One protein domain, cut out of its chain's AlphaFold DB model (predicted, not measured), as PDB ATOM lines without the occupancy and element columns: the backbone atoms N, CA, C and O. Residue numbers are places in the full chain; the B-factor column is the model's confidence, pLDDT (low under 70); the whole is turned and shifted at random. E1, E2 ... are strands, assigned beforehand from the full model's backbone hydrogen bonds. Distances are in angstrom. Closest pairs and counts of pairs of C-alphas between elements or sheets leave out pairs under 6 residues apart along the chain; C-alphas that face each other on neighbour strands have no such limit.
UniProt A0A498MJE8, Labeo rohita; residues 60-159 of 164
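What this domain is: This is residues 60 to 159 of the 164 residues of a protein of Labeo rohita (UniProt A0A498MJE8). What shape do these atoms make? A strongly twisted sheet of six strands makes the body, and the hairpin of E5 and E6 reaches away from it as a long arm. Between E2 and E3 a long loop, residues 75 to 93, swings out and folds back, with residues 80 to 81 pairing with 90 to 91. What is it built of? The printed part has 100 residues, no named helix and eight strands, E1 to E8 along the chain; it is all strand, though under half, 48, are in named elements. The antiparallel sheet order is E2, E1, E3, E4, E7, E8, and the whole is loose, radius of gyration of the C-alphas 18.0 A, spanning 60 by 34 by 20 A.

How they stand to each other: Which strands pair within the sheet? E3, residues 94 to 101, and E4, residues 104 to 112, form a hairpin, N 97 to O 108 at 2.9 A. E1, residues 60 to 65, is E3's antiparallel neighbour, N 62 to O 96 at 2.8 A, and forms a hairpin with edge strand E2, residues 70 to 74, N 63 to O 72 at 3.0 A. E7, residues 142 to 147, is antiparallel to E4, N 109 to O 146 at 2.9 A, and forms a hairpin with edge strand E8, residues 155 to 158, N 143 to O 157 at 2.9 A. What of the arm? E5, residues 122 to 126, and E6, residues 132 to 136, form a hairpin at 162 degrees, N 123 to O 135 at 2.8 A, apart from the six strands.

Where its parts are: Where are the ends? E1 begins at C-alpha 60, (19.574, 58.337, 13.589); E8 ends at C-alpha 158, (12.264, 70.906, 16.097). Which strands are longest? E4 measures 25.3 A and E3 22.1 A.

The domain as a whole: How far does it reach? The two C-alphas farthest apart, of Gly 68 and Glu 129, are 63.4 A apart. Is it unbroken and sure? The printed part has no cut; pLDDT is under 70 in 25 residues, among them 64 to 76 and 82 to 89.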
ATOM      1  N   VAL A  60      19.688  59.445  12.623       90.56
ATOM      2  CA  VAL A  60      19.574  58.337  13.589       90.56
ATOM      3  C   VAL A  60      19.868  58.860  14.993       90.56
ATOM      4  O   VAL A  60      20.778  59.669  15.165       90.56
ATOM      5  N   ARG A  61      19.123  58.433  16.019       89.19
ATOM      6  CA  ARG A  61      19.381  58.872  17.401       89.19
ATOM      7  C   ARG A  61      20.462  57.994  18.023       89.19
ATOM      8  O   ARG A  61      20.366  56.770  17.990       89.19
ATOM      9  N   LEU A  62      21.461  58.605  18.642       86.56
ATOM     10  CA  LEU A  62      22.502  57.897  19.381       86.56
ATOM     11  C   LEU A  62      22.081  57.779  20.851       86.56
ATOM     12  O   LEU A  62      21.711  58.777  21.468       86.56
ATOM     13  N   ALA A  63      22.129  56.570  21.416       79.81
ATOM     14  CA  ALA A  63      21.925  56.350  22.847       79.81
ATOM     15  C   ALA A  63      23.157  55.682  23.462       79.81
ATOM     16  O   ALA A  63      23.721  54.739  22.902       79.81
ATOM     17  N   TYR A  64      23.578  56.185  24.620       66.12
ATOM     18  CA  TYR A  64      24.738  55.665  25.331       66.12
ATOM     19  C   TYR A  64      24.367  54.371  26.063       66.12
ATOM     20  O   TYR A  64      23.409  54.349  26.842       66.12
ATOM     21  N   ARG A  65      25.097  53.284  25.799       65.25
ATOM     22  CA  ARG A  65      24.901  52.002  26.483       65.25
ATOM     23  C   ARG A  65      25.905  51.915  27.630       65.25
ATOM     24  O   ARG A  65      27.101  52.011  27.408       65.25
ATOM     25  N   MET A  66      25.419  51.740  28.857       52.72
ATOM     26  CA  MET A  66      26.266  51.769  30.061       52.72
ATOM     27  C   MET A  66      27.226  50.567  30.187       52.72
ATOM     28  O   MET A  66      28.169  50.633  30.965       52.72
ATOM     29  N   ASP A  67      27.025  49.493  29.415       62.00
ATOM     30  CA  ASP A  67      27.790  48.236  29.539       62.00
ATOM     31  C   ASP A  67      29.097  48.196  28.721       62.00
ATOM     32  O   ASP A  67      29.824  47.204  28.728       62.00
ATOM     33  N   GLY A  68      29.418  49.266  28.002       53.88
ATOM     34  CA  GLY A  68      30.642  49.405  27.220       53.88
ATOM     35  C   GLY A  68      30.572  50.712  26.456       53.88
ATOM     36  O   GLY A  68      29.500  51.012  25.944       53.88
ATOM     37  N   ASP A  69      31.676  51.459  26.409       55.56
ATOM     38  CA  ASP A  69      31.862  52.859  25.962       55.56
ATOM     39  C   ASP A  69      31.427  53.154  24.501       55.56
ATOM     40  O   ASP A  69      32.153  53.697  23.674       55.56
ATOM     41  N   SER A  70      30.226  52.718  24.137       57.69
ATOM     42  CA  SER A  70      29.727  52.524  22.786       57.69
ATOM     43  C   SER A  70      28.351  53.175  22.668       57.69
ATOM     44  O   SER A  70      27.403  52.865  23.394       57.69
ATOM     45  N   GLN A  71      28.255  54.134  21.749       64.75
ATOM     46  CA  GLN A  71      26.993  54.759  21.363       64.75
ATOM     47  C   GLN A  71      26.302  53.828  20.368       64.75
ATOM     48  O   GLN A  71      26.816  53.582  19.279       64.75
ATOM     49  N   ALA A  72      25.147  53.288  20.749       62.78
ATOM     50  CA  ALA A  72      24.341  52.481  19.848       62.78
ATOM     51  C   ALA A  72      23.408  53.398  19.049       62.78
ATOM     52  O   ALA A  72      22.719  54.255  19.612       62.78
ATOM     53  N   ALA A  73      23.395  53.215  17.732       63.16
ATOM     54  CA  ALA A  73      22.461  53.881  16.841       63.16
ATOM     55  C   ALA A  73      21.077  53.230  16.998       63.16
ATOM     56  O   ALA A  73      20.918  52.030  16.769       63.16
ATOM     57  N   TYR A  74      20.087  54.009  17.427       66.00
ATOM     58  CA  TYR A  74      18.695  53.584  17.508       66.00
ATOM     59  C   TYR A  74      17.898  54.232  16.379       66.00
ATOM     60  O   TYR A  74      17.866  55.455  16.255       66.00
ATOM     61  N   ASP A  75      17.179  53.399  15.627       59.62
ATOM     62  CA  ASP A  75      16.247  53.816  14.563       59.62
ATOM     63  C   ASP A  75      15.043  54.615  15.112       59.62
ATOM     64  O   ASP A  75      14.324  55.312  14.403       59.62
ATOM     65  N   VAL A  76      14.831  54.574  16.431       65.81
ATOM     66  CA  VAL A  76      13.795  55.360  17.100       65.81
ATOM     67  C   VAL A  76      14.304  56.777  17.373       65.81
ATOM     68  O   VAL A  76      14.979  57.043  18.368       65.81
ATOM     69  N   LEU A  77      13.893  57.702  16.507       74.12
ATOM     70  CA  LEU A  77      14.228  59.131  16.549       74.12
ATOM     71  C   LEU A  77      13.428  59.962  17.560       74.12
ATOM     72  O   LEU A  77      13.626  61.173  17.665       74.12
ATOM     73  N   ASN A  78      12.494  59.352  18.294       73.88
ATOM     74  CA  ASN A  78      11.640  60.109  19.202       73.88
ATOM     75  C   ASN A  78      12.453  60.728  20.350       73.88
ATOM     76  O   ASN A  78      13.409  60.149  20.837       73.88
ATOM     77  N   THR A  79      12.077  61.914  20.810       80.81
ATOM     78  CA  THR A  79      12.609  62.489  22.062       80.81
ATOM     79  C   THR A  79      11.571  62.468  23.177       80.81
ATOM     80  O   THR A  79      11.839  62.885  24.295       80.81
ATOM     81  N   ARG A  80      10.368  61.977  22.875       83.62
ATOM     82  CA  ARG A  80       9.217  61.963  23.769       83.62
ATOM     83  C   ARG A  80       9.321  60.800  24.751       83.62
ATOM     84  O   ARG A  80       9.331  59.636  24.351       83.62
ATOM     85  N   VAL A  81       9.343  61.118  26.038       76.62
ATOM     86  CA  VAL A  81       9.303  60.157  27.138       76.62
ATOM     87  C   VAL A  81       7.851  60.021  27.597       76.62
ATOM     88  O   VAL A  81       7.209  61.005  27.961       76.62
ATOM     89  N   ARG A  82       7.302  58.801  27.575       64.75
ATOM     90  CA  ARG A  82       5.975  58.528  28.148       64.75
ATOM     91  C   ARG A  82       6.111  58.369  29.660       64.75
ATOM     92  O   ARG A  82       6.629  57.353  30.110       64.75
ATOM     93  N   MET A  83       5.613  59.332  30.431       53.44
ATOM     94  CA  MET A  83       5.323  59.121  31.850       53.44
ATOM     95  C   MET A  83       3.828  58.857  32.033       53.44
ATOM     96  O   MET A  83       2.978  59.548  31.472       53.44
ATOM     97  N   SER A  84       3.520  57.795  32.772       52.03
ATOM     98  CA  SER A  84       2.170  57.382  33.142       52.03
ATOM     99  C   SER A  84       1.526  58.449  34.027       52.03
ATOM    100  O   SER A  84       2.155  58.920  34.969       52.03
ATOM    101  N   SER A  85       0.258  58.752  33.756       51.12
ATOM    102  CA  SER A  85      -0.629  59.684  34.468       51.12
ATOM    103  C   SER A  85      -0.327  61.185  34.316       51.12
ATOM    104  O   SER A  85       0.574  61.743  34.925       51.12
ATOM    105  N   ASP A  86      -1.213  61.810  33.539       47.94
ATOM    106  CA  ASP A  86      -1.517  63.240  33.446       47.94
ATOM    107  C   ASP A  86      -0.703  64.112  32.459       47.94
ATOM    108  O   ASP A  86       0.251  64.811  32.785       47.94
ATOM    109  N   SER A  87      -1.154  64.067  31.199       51.66
ATOM    110  CA  SER A  87      -1.219  65.171  30.218       51.66
ATOM    111  C   SER A  87       0.020  66.019  29.852       51.66
ATOM    112  O   SER A  87      -0.124  66.930  29.037       51.66
ATOM    113  N   LYS A  88       1.242  65.707  30.299       57.28
ATOM    114  CA  LYS A  88       2.466  66.387  29.826       57.28
ATOM    115  C   LYS A  88       3.366  65.437  29.034       57.28
ATOM    116  O   LYS A  88       4.021  64.571  29.604       57.28
ATOM    117  N   GLN A  89       3.396  65.597  27.708       60.88
ATOM    118  CA  GLN A  89       4.450  64.996  26.885       60.88
ATOM    119  C   GLN A  89       5.765  65.665  27.272       60.88
ATOM    120  O   GLN A  89       5.905  66.875  27.115       60.88
ATOM    121  N   ASN A  90       6.690  64.889  27.832       74.38
ATOM    122  CA  ASN A  90       7.974  65.409  28.269       74.38
ATOM    123  C   ASN A  90       9.048  64.963  27.282       74.38
ATOM    124  O   ASN A  90       9.114  63.790  26.906       74.38
ATOM    125  N   HIS A  91       9.864  65.906  26.838       82.62
ATOM    126  CA  HIS A  91      10.971  65.632  25.938       82.62
ATOM    127  C   HIS A  91      12.253  65.372  26.736       82.62
ATOM    128  O   HIS A  91      12.434  65.919  27.823       82.62
ATOM    129  N   MET A  92      13.132  64.513  26.218       86.56
ATOM    130  CA  MET A  92      14.461  64.289  26.790       86.56
ATOM    131  C   MET A  92      15.226  65.615  26.861       86.56
ATOM    132  O   MET A  92      15.271  66.348  25.880       86.56
ATOM    133  N   ALA A  93      15.844  65.917  28.003       88.38
ATOM    134  CA  ALA A  93      16.589  67.167  28.169       88.38
ATOM    135  C   ALA A  93      17.777  67.269  27.198       88.38
ATOM    136  O   ALA A  93      18.102  68.353  26.737       88.38
ATOM    137  N   GLN A  94      18.398  66.138  26.860       90.81
ATOM    138  CA  GLN A  94      19.525  66.062  25.934       90.81
ATOM    139  C   GLN A  94      19.344  64.892  24.970       90.81
ATOM    140  O   GLN A  94      18.779  63.855  25.333       90.81
ATOM    141  N   ALA A  95      19.834  65.056  23.744       91.56
ATOM    142  CA  ALA A  95      19.851  64.017  22.725       91.56
ATOM    143  C   ALA A  95      21.029  64.216  21.763       91.56
ATOM    144  O   ALA A  95      21.494  65.337  21.554       91.56
ATOM    145  N   SER A  96      21.467  63.124  21.137       93.94
ATOM    146  CA  SER A  96      22.452  63.158  20.058       93.94
ATOM    147  C   SER A  96      21.869  62.525  18.801       93.94
ATOM    148  O   SER A  96      21.292  61.435  18.860       93.94
ATOM    149  N   PHE A  97      22.038  63.186  17.657       92.81
ATOM    150  CA  PHE A  97      21.583  62.688  16.359       92.81
ATOM    151  C   PHE A  97      22.747  62.575  15.389       92.81
ATOM    152  O   PHE A  97      23.500  63.525  15.210       92.81
ATOM    153  N   GLN A  98      22.873  61.435  14.731       93.25
ATOM    154  CA  GLN A  98      23.763  61.261  13.599       93.25
ATOM    155  C   GLN A  98      23.025  61.639  12.315       93.25
ATOM    156  O   GLN A  98      21.929  61.138  12.076       93.25
ATOM    157  N   VAL A  99      23.625  62.481  11.479       92.19
ATOM    158  CA  VAL A  99      23.114  62.836  10.148       92.19
ATOM    159  C   VAL A  99      24.187  62.585   9.099       92.19
ATOM    160  O   VAL A  99      25.349  62.934   9.298       92.19
ATOM    161  N   GLN A 100      23.804  61.976   7.980       92.31
ATOM    162  CA  GLN A 100      24.683  61.813   6.822       92.31
ATOM    163  C   GLN A 100      24.299  62.841   5.767       92.31
ATOM    164  O   GLN A 100      23.217  62.750   5.190       92.31
ATOM    165  N   ALA A 101      25.157  63.829   5.560       90.38
ATOM    166  CA  ALA A 101      24.945  64.884   4.583       90.38
ATOM    167  C   ALA A 101      26.288  65.313   3.994       90.38
ATOM    168  O   ALA A 101      27.334  65.223   4.633       90.38
ATOM    169  N   PHE A 102      26.273  65.797   2.768       90.62
ATOM    170  CA  PHE A 102      27.405  66.348   2.039       90.62
ATOM    171  C   PHE A 102      28.577  65.364   1.951       90.62
ATOM    172  O   PHE A 102      29.740  65.750   2.073       90.62
ATOM    173  N   GLY A 103      28.260  64.071   1.800       89.50
ATOM    174  CA  GLY A 103      29.237  62.976   1.779       89.50
ATOM    175  C   GLY A 103      29.954  62.733   3.113       89.50
ATOM    176  O   GLY A 103      30.969  62.041   3.137       89.50
ATOM    177  N   GLN A 104      29.464  63.310   4.212       91.75
ATOM    178  CA  GLN A 104      30.070  63.247   5.539       91.75
ATOM    179  C   GLN A 104      29.040  62.830   6.593       91.75
ATOM    180  O   GLN A 104      27.831  62.975   6.417       91.75
ATOM    181  N   THR A 105      29.531  62.298   7.710       93.12
ATOM    182  CA  THR A 105      28.706  62.005   8.886       93.12
ATOM    183  C   THR A 105      28.932  63.085   9.930       93.12
ATOM    184  O   THR A 105      30.070  63.350  10.311       93.12
ATOM    185  N   PHE A 106      27.847  63.675  10.420       94.31
ATOM    186  CA  PHE A 106      27.869  64.644  11.508       94.31
ATOM    187  C   PHE A 106      27.108  64.100  12.707       94.31
ATOM    188  O   PHE A 106      26.117  63.386  12.553       94.31
ATOM    189  N   ILE A 107      27.544  64.490  13.903       95.56
ATOM    190  CA  ILE A 107      26.807  64.233  15.136       95.56
ATOM    191  C   ILE A 107      26.353  65.570  15.706       95.56
ATOM    192  O   ILE A 107      27.154  66.483  15.892       95.56
ATOM    193  N   LEU A 108      25.055  65.688  15.942       95.62
ATOM    194  CA  LEU A 108      24.397  66.860  16.492       95.62
ATOM    195  C   LEU A 108      24.133  66.593  17.969       95.62
ATOM    196  O   LEU A 108      23.292  65.756  18.288       95.62
ATOM    197  N   ASP A 109      24.840  67.296  18.847       95.62
ATOM    198  CA  ASP A 109      24.605  67.253  20.288       95.62
ATOM    199  C   ASP A 109      23.686  68.401  20.665       95.62
ATOM    200  O   ASP A 109      24.034  69.567  20.452       95.62
ATOM    201  N   VAL A 110      22.500  68.067  21.172       94.75
ATOM    202  CA  VAL A 110      21.426  69.034  21.380       94.75
ATOM    203  C   VAL A 110      20.798  68.944  22.766       94.75
ATOM    204  O   VAL A 110      20.665  67.869  23.347       94.75
ATOM    205  N   GLU A 111      20.372  70.099  23.264       93.19
ATOM    206  CA  GLU A 111      19.689  70.296  24.536       93.19
ATOM    207  C   GLU A 111      18.321  70.941  24.299       93.19
ATOM    208  O   GLU A 111      18.147  71.782  23.405       93.19
ATOM    209  N   LEU A 112      17.330  70.497  25.070       89.88
ATOM    210  CA  LEU A 112      15.980  71.021  25.004       89.88
ATOM    211  C   LEU A 112      15.990  72.485  25.442       89.88
ATOM    212  O   LEU A 112      16.528  72.850  26.483       89.88
ATOM    213  N   ASN A 113      15.369  73.346  24.645       88.12
ATOM    214  CA  ASN A 113      15.270  74.751  24.981       88.12
ATOM    215  C   ASN A 113      14.244  74.952  26.107       88.12
ATOM    216  O   ASN A 113      13.034  74.877  25.882       88.12
ATOM    217  N   HIS A 114      14.746  75.228  27.307       77.75
ATOM    218  CA  HIS A 114      13.939  75.525  28.489       77.75
ATOM    219  C   HIS A 114      13.539  77.007  28.608       77.75
ATOM    220  O   HIS A 114      12.621  77.322  29.363       77.75
ATOM    221  N   ASP A 115      14.178  77.894  27.841       69.94
ATOM    222  CA  ASP A 115      14.056  79.351  27.979       69.94
ATOM    223  C   ASP A 115      13.126  79.990  26.940       69.94
ATOM    224  O   ASP A 115      12.747  81.153  27.082       69.94
ATOM    225  N   LEU A 116      12.747  79.258  25.883       70.25
ATOM    226  CA  LEU A 116      11.888  79.813  24.831       70.25
ATOM    227  C   LEU A 116      10.480  80.111  25.355       70.25
ATOM    228  O   LEU A 116       9.922  81.161  25.056       70.25
ATOM    229  N   LEU A 117       9.919  79.176  26.125       71.50
ATOM    230  CA  LEU A 117       8.633  79.271  26.811       71.50
ATOM    231  C   LEU A 117       8.707  78.359  28.041       71.50
ATOM    232  O   LEU A 117       9.244  77.254  27.955       71.50
ATOM    233  N   SER A 118       8.151  78.783  29.175       65.38
ATOM    234  CA  SER A 118       8.097  77.936  30.369       65.38
ATOM    235  C   SER A 118       7.044  76.832  30.218       65.38
ATOM    236  O   SER A 118       6.023  77.021  29.564       65.38
ATOM    237  N   SER A 119       7.232  75.693  30.897       67.12
ATOM    238  CA  SER A 119       6.283  74.555  30.877       67.12
ATOM    239  C   SER A 119       4.860  74.866  31.380       67.12
ATOM    240  O   SER A 119       3.950  74.043  31.265       67.12
ATOM    241  N   ASN A 120       4.669  76.036  31.987       70.00
ATOM    242  CA  ASN A 120       3.404  76.568  32.487       70.00
ATOM    243  C   ASN A 120       2.947  77.820  31.721       70.00
ATOM    244  O   ASN A 120       2.068  78.535  32.206       70.00
ATOM    245  N   TYR A 121       3.547  78.103  30.564       77.00
ATOM    246  CA  TYR A 121       3.130  79.197  29.706       77.00
ATOM    247  C   TYR A 121       1.678  78.999  29.250       77.00
ATOM    248  O   TYR A 121       1.259  77.904  28.859       77.00
ATOM    249  N   ILE A 122       0.900  80.078  29.321       83.00
ATOM    250  CA  ILE A 122      -0.489  80.118  28.871       83.00
ATOM    251  C   ILE A 122      -0.691  81.337  27.980       83.00
ATOM    252  O   ILE A 122      -0.237  82.437  28.292       83.00
ATOM    253  N   GLU A 123      -1.415  81.143  26.889       85.75
ATOM    254  CA  GLU A 123      -1.821  82.216  25.993       85.75
ATOM    255  C   GLU A 123      -3.237  82.638  26.349       85.75
ATOM    256  O   GLU A 123      -4.140  81.806  26.434       85.75
ATOM    257  N   ARG A 124      -3.448  83.936  26.569       90.12
ATOM    258  CA  ARG A 124      -4.779  84.503  26.781       90.12
ATOM    259  C   ARG A 124      -5.127  85.408  25.612       90.12
ATOM    260  O   ARG A 124      -4.522  86.462  25.452       90.12
ATOM    261  N   HIS A 125      -6.134  85.021  24.842       89.69
ATOM    262  CA  HIS A 125      -6.701  85.857  23.794       89.69
ATOM    263  C   HIS A 125      -7.971  86.536  24.309       89.69
ATOM    264  O   HIS A 125      -8.882  85.849  24.766       89.69
ATOM    265  N   ILE A 126      -8.026  87.867  24.254       94.19
ATOM    266  CA  ILE A 126      -9.191  88.665  24.657       94.19
ATOM    267  C   ILE A 126      -9.800  89.263  23.389       94.19
ATOM    268  O   ILE A 126      -9.117  89.998  22.678       94.19
ATOM    269  N   SER A 127     -11.058  88.935  23.095       90.50
ATOM    270  CA  SER A 127     -11.778  89.507  21.955       90.50
ATOM    271  C   SER A 127     -12.241  90.941  22.235       90.50
ATOM    272  O   SER A 127     -12.317  91.361  23.390       90.50
ATOM    273  N   GLU A 128     -12.625  91.680  21.189       91.12
ATOM    274  CA  GLU A 128     -13.214  93.026  21.326       91.12
ATOM    275  C   GLU A 128     -14.496  93.034  22.183       91.12
ATOM    276  O   GLU A 128     -14.784  94.008  22.868       91.12
ATOM    277  N   GLU A 129     -15.224  91.913  22.223       92.00
ATOM    278  CA  GLU A 129     -16.404  91.698  23.079       92.00
ATOM    279  C   GLU A 129     -16.048  91.406  24.554       92.00
ATOM    280  O   GLU A 129     -16.933  91.138  25.367       92.00
ATOM    281  N   GLY A 130     -14.760  91.380  24.910       88.00
ATOM    282  CA  GLY A 130     -14.274  91.092  26.262       88.00
ATOM    283  C   GLY A 130     -14.246  89.606  26.640       88.00
ATOM    284  O   GLY A 130     -13.975  89.272  27.795       88.00
ATOM    285  N   LYS A 131     -14.496  88.686  25.698       91.31
ATOM    286  CA  LYS A 131     -14.401  87.238  25.955       91.31
ATOM    287  C   LYS A 131     -12.937  86.810  25.965       91.31
ATOM    288  O   LYS A 131     -12.189  87.127  25.046       91.31
ATOM    289  N   SER A 132     -12.540  86.054  26.986       90.38
ATOM    290  CA  SER A 132     -11.175  85.541  27.135       90.38
ATOM    291  C   SER A 132     -11.115  84.047  26.819       90.38
ATOM    292  O   SER A 132     -11.766  83.251  27.493       90.38
ATOM    293  N   VAL A 133     -10.270  83.655  25.867       89.06
ATOM    294  CA  VAL A 133      -9.899  82.257  25.602       89.06
ATOM    295  C   VAL A 133      -8.500  82.017  26.157       89.06
ATOM    296  O   VAL A 133      -7.579  82.777  25.863       89.06
ATOM    297  N   VAL A 134      -8.343  80.982  26.984       87.00
ATOM    298  CA  VAL A 134      -7.039  80.568  27.520       87.00
ATOM    299  C   VAL A 134      -6.603  79.296  26.814       87.00
ATOM    300  O   VAL A 134      -7.296  78.283  26.888       87.00
ATOM    301  N   ASN A 135      -5.443  79.343  26.170       80.06
ATOM    302  CA  ASN A 135      -4.784  78.180  25.610       80.06
ATOM    303  C   ASN A 135      -3.603  77.802  26.505       80.06
ATOM    304  O   ASN A 135      -2.797  78.656  26.882       80.06
ATOM    305  N   LYS A 136      -3.503  76.527  26.882       72.00
ATOM    306  CA  LYS A 136      -2.265  76.015  27.482       72.00
ATOM    307  C   LYS A 136      -1.248  76.012  26.342       72.00
ATOM    308  O   LYS A 136      -1.591  75.515  25.276       72.00
ATOM    309  N   GLY A 137      -0.088  76.643  26.522       67.88
ATOM    310  CA  GLY A 137       0.903  76.808  25.455       67.88
ATOM    311  C   GLY A 137       1.262  75.506  24.722       67.88
ATOM    312  O   GLY A 137       0.901  74.406  25.141       67.88
ATOM    313  N   GLY A 138       1.973  75.639  23.600       73.06
ATOM    314  CA  GLY A 138       2.383  74.502  22.770       73.06
ATOM    315  C   GLY A 138       3.352  73.517  23.448       73.06
ATOM    316  O   GLY A 138       3.823  73.724  24.563       73.06
ATOM    317  N   GLU A 139       3.665  72.428  22.744       77.25
ATOM    318  CA  GLU A 139       4.652  71.426  23.171       77.25
ATOM    319  C   GLU A 139       6.083  72.010  23.197       77.25
ATOM    320  O   GLU A 139       6.491  72.735  22.289       77.25
ATOM    321  N   HIS A 140       6.876  71.667  24.220       81.06
ATOM    322  CA  HIS A 140       8.283  72.078  24.337       81.06
ATOM    323  C   HIS A 140       9.190  71.071  23.630       81.06
ATOM    324  O   HIS A 140       9.736  70.167  24.253       81.06
ATOM    325  N   CYS A 141       9.325  71.226  22.316       86.62
ATOM    326  CA  CYS A 141      10.005  70.289  21.413       86.62
ATOM    327  C   CYS A 141      11.120  70.944  20.576       86.62
ATOM    328  O   CYS A 141      11.544  70.388  19.560       86.62
ATOM    329  N   TYR A 142      11.577  72.135  20.977       90.12
ATOM    330  CA  TYR A 142      12.647  72.879  20.311       90.12
ATOM    331  C   TYR A 142      13.979  72.654  21.010       90.12
ATOM    332  O   TYR A 142      14.062  72.758  22.229       90.12
ATOM    333  N   TYR A 143      15.018  72.401  20.227       93.12
ATOM    334  CA  TYR A 143      16.356  72.103  20.711       93.12
ATOM    335  C   TYR A 143      17.379  73.059  20.112       93.12
ATOM    336  O   TYR A 143      17.236  73.501  18.968       93.12
ATOM    337  N   HIS A 144      18.439  73.320  20.869       94.94
ATOM    338  CA  HIS A 144      19.636  73.998  20.390       94.94
ATOM    339  C   HIS A 144      20.875  73.161  20.701       94.94
ATOM    340  O   HIS A 144      20.834  72.277  21.551       94.94
ATOM    341  N   GLY A 145      21.989  73.412  20.019       95.75
ATOM    342  CA  GLY A 145      23.182  72.607  20.244       95.75
ATOM    343  C   GLY A 145      24.342  72.931  19.327       95.75
ATOM    344  O   GLY A 145      24.449  74.043  18.804       95.75
ATOM    345  N   LYS A 146      25.218  71.947  19.134       97.06
ATOM    346  CA  LYS A 146      26.426  72.057  18.310       97.06
ATOM    347  C   LYS A 146      26.639  70.799  17.482       97.06
ATOM    348  O   LYS A 146      26.137  69.726  17.805       97.06
ATOM    349  N   VAL A 147      27.421  70.944  16.420       96.62
ATOM    350  CA  VAL A 147      27.981  69.802  15.702       96.62
ATOM    351  C   VAL A 147      29.234  69.355  16.450       96.62
ATOM    352  O   VAL A 147      30.138  70.166  16.688       96.62
ATOM    353  N   ARG A 148      29.268  68.083  16.845       95.56
ATOM    354  CA  ARG A 148      30.391  67.472  17.557       95.56
ATOM    355  C   ARG A 148      31.680  67.662  16.759       95.56
ATOM    356  O   ARG A 148      31.668  67.601  15.533       95.56
ATOM    357  N   ASP A 149      32.765  67.959  17.467       95.12
ATOM    358  CA  ASP A 149      34.111  68.180  16.917       95.12
ATOM    359  C   ASP A 149      34.256  69.357  15.932       95.12
ATOM    360  O   ASP A 149      35.348  69.609  15.423       95.12
ATOM    361  N   ILE A 150      33.201  70.154  15.718       95.31
ATOM    362  CA  ILE A 150      33.258  71.378  14.913       95.31
ATOM    363  C   ILE A 150      33.123  72.593  15.841       95.31
ATOM    364  O   ILE A 150      32.013  72.936  16.272       95.31
ATOM    365  N   PRO A 151      34.230  73.285  16.167       93.44
ATOM    366  CA  PRO A 151      34.193  74.420  17.076       93.44
ATOM    367  C   PRO A 151      33.372  75.568  16.486       93.44
ATOM    368  O   PRO A 151      33.397  75.823  15.284       93.44
ATOM    369  N   LYS A 152      32.671  76.302  17.358       94.75
ATOM    370  CA  LYS A 152      31.811  77.445  16.988       94.75
ATOM    371  C   LYS A 152      30.675  77.094  16.005       94.75
ATOM    372  O   LYS A 152      30.126  77.993  15.375       94.75
ATOM    373  N   SER A 153      30.309  75.818  15.893       95.25
ATOM    374  CA  SER A 153      29.090  75.380  15.208       95.25
ATOM    375  C   SER A 153      27.842  75.653  16.058       95.25
ATOM    376  O   SER A 153      27.937  75.863  17.271       95.25
ATOM    377  N   TYR A 154      26.673  75.655  15.415       95.62
ATOM    378  CA  TYR A 154      25.377  75.794  16.073       95.62
ATOM    379  C   TYR A 154      24.325  74.942  15.361       95.62
ATOM    380  O   TYR A 154      24.345  74.820  14.137       95.62
ATOM    381  N   VAL A 155      23.406  74.373  16.135       95.31
ATOM    382  CA  VAL A 155      22.297  73.540  15.665       95.31
ATOM    383  C   VAL A 155      20.999  74.069  16.268       95.31
ATOM    384  O   VAL A 155      20.967  74.418  17.445       95.31
ATOM    385  N   ALA A 156      19.930  74.094  15.473       94.12
ATOM    386  CA  ALA A 156      18.563  74.314  15.936       94.12
ATOM    387  C   ALA A 156      17.651  73.254  15.310       94.12
ATOM    388  O   ALA A 156      17.659  73.084  14.091       94.12
ATOM    389  N   LEU A 157      16.887  72.540  16.137       91.69
ATOM    390  CA  LEU A 157      16.017  71.442  15.702       91.69
ATOM    391  C   LEU A 157      14.627  71.573  16.323       91.69
ATOM    392  O   LEU A 157      14.471  72.032  17.453       91.69
ATOM    393  N   SER A 158      13.617  71.116  15.587       90.12
ATOM    394  CA  SER A 158      12.264  70.906  16.097       90.12
ATOM    395  C   SER A 158      11.937  69.424  15.993       90.12
ATOM    396  O   SER A 158      12.078  68.839  14.923       90.12
ATOM    397  N   THR A 159      11.496  68.818  17.094       89.62
ATOM    398  CA  THR A 159      11.082  67.406  17.129       89.62
ATOM    399  C   THR A 159       9.582  67.244  17.369       89.62
ATOM    400  O   THR A 159       9.137  66.159  17.735       89.62
TER     401      THR A 159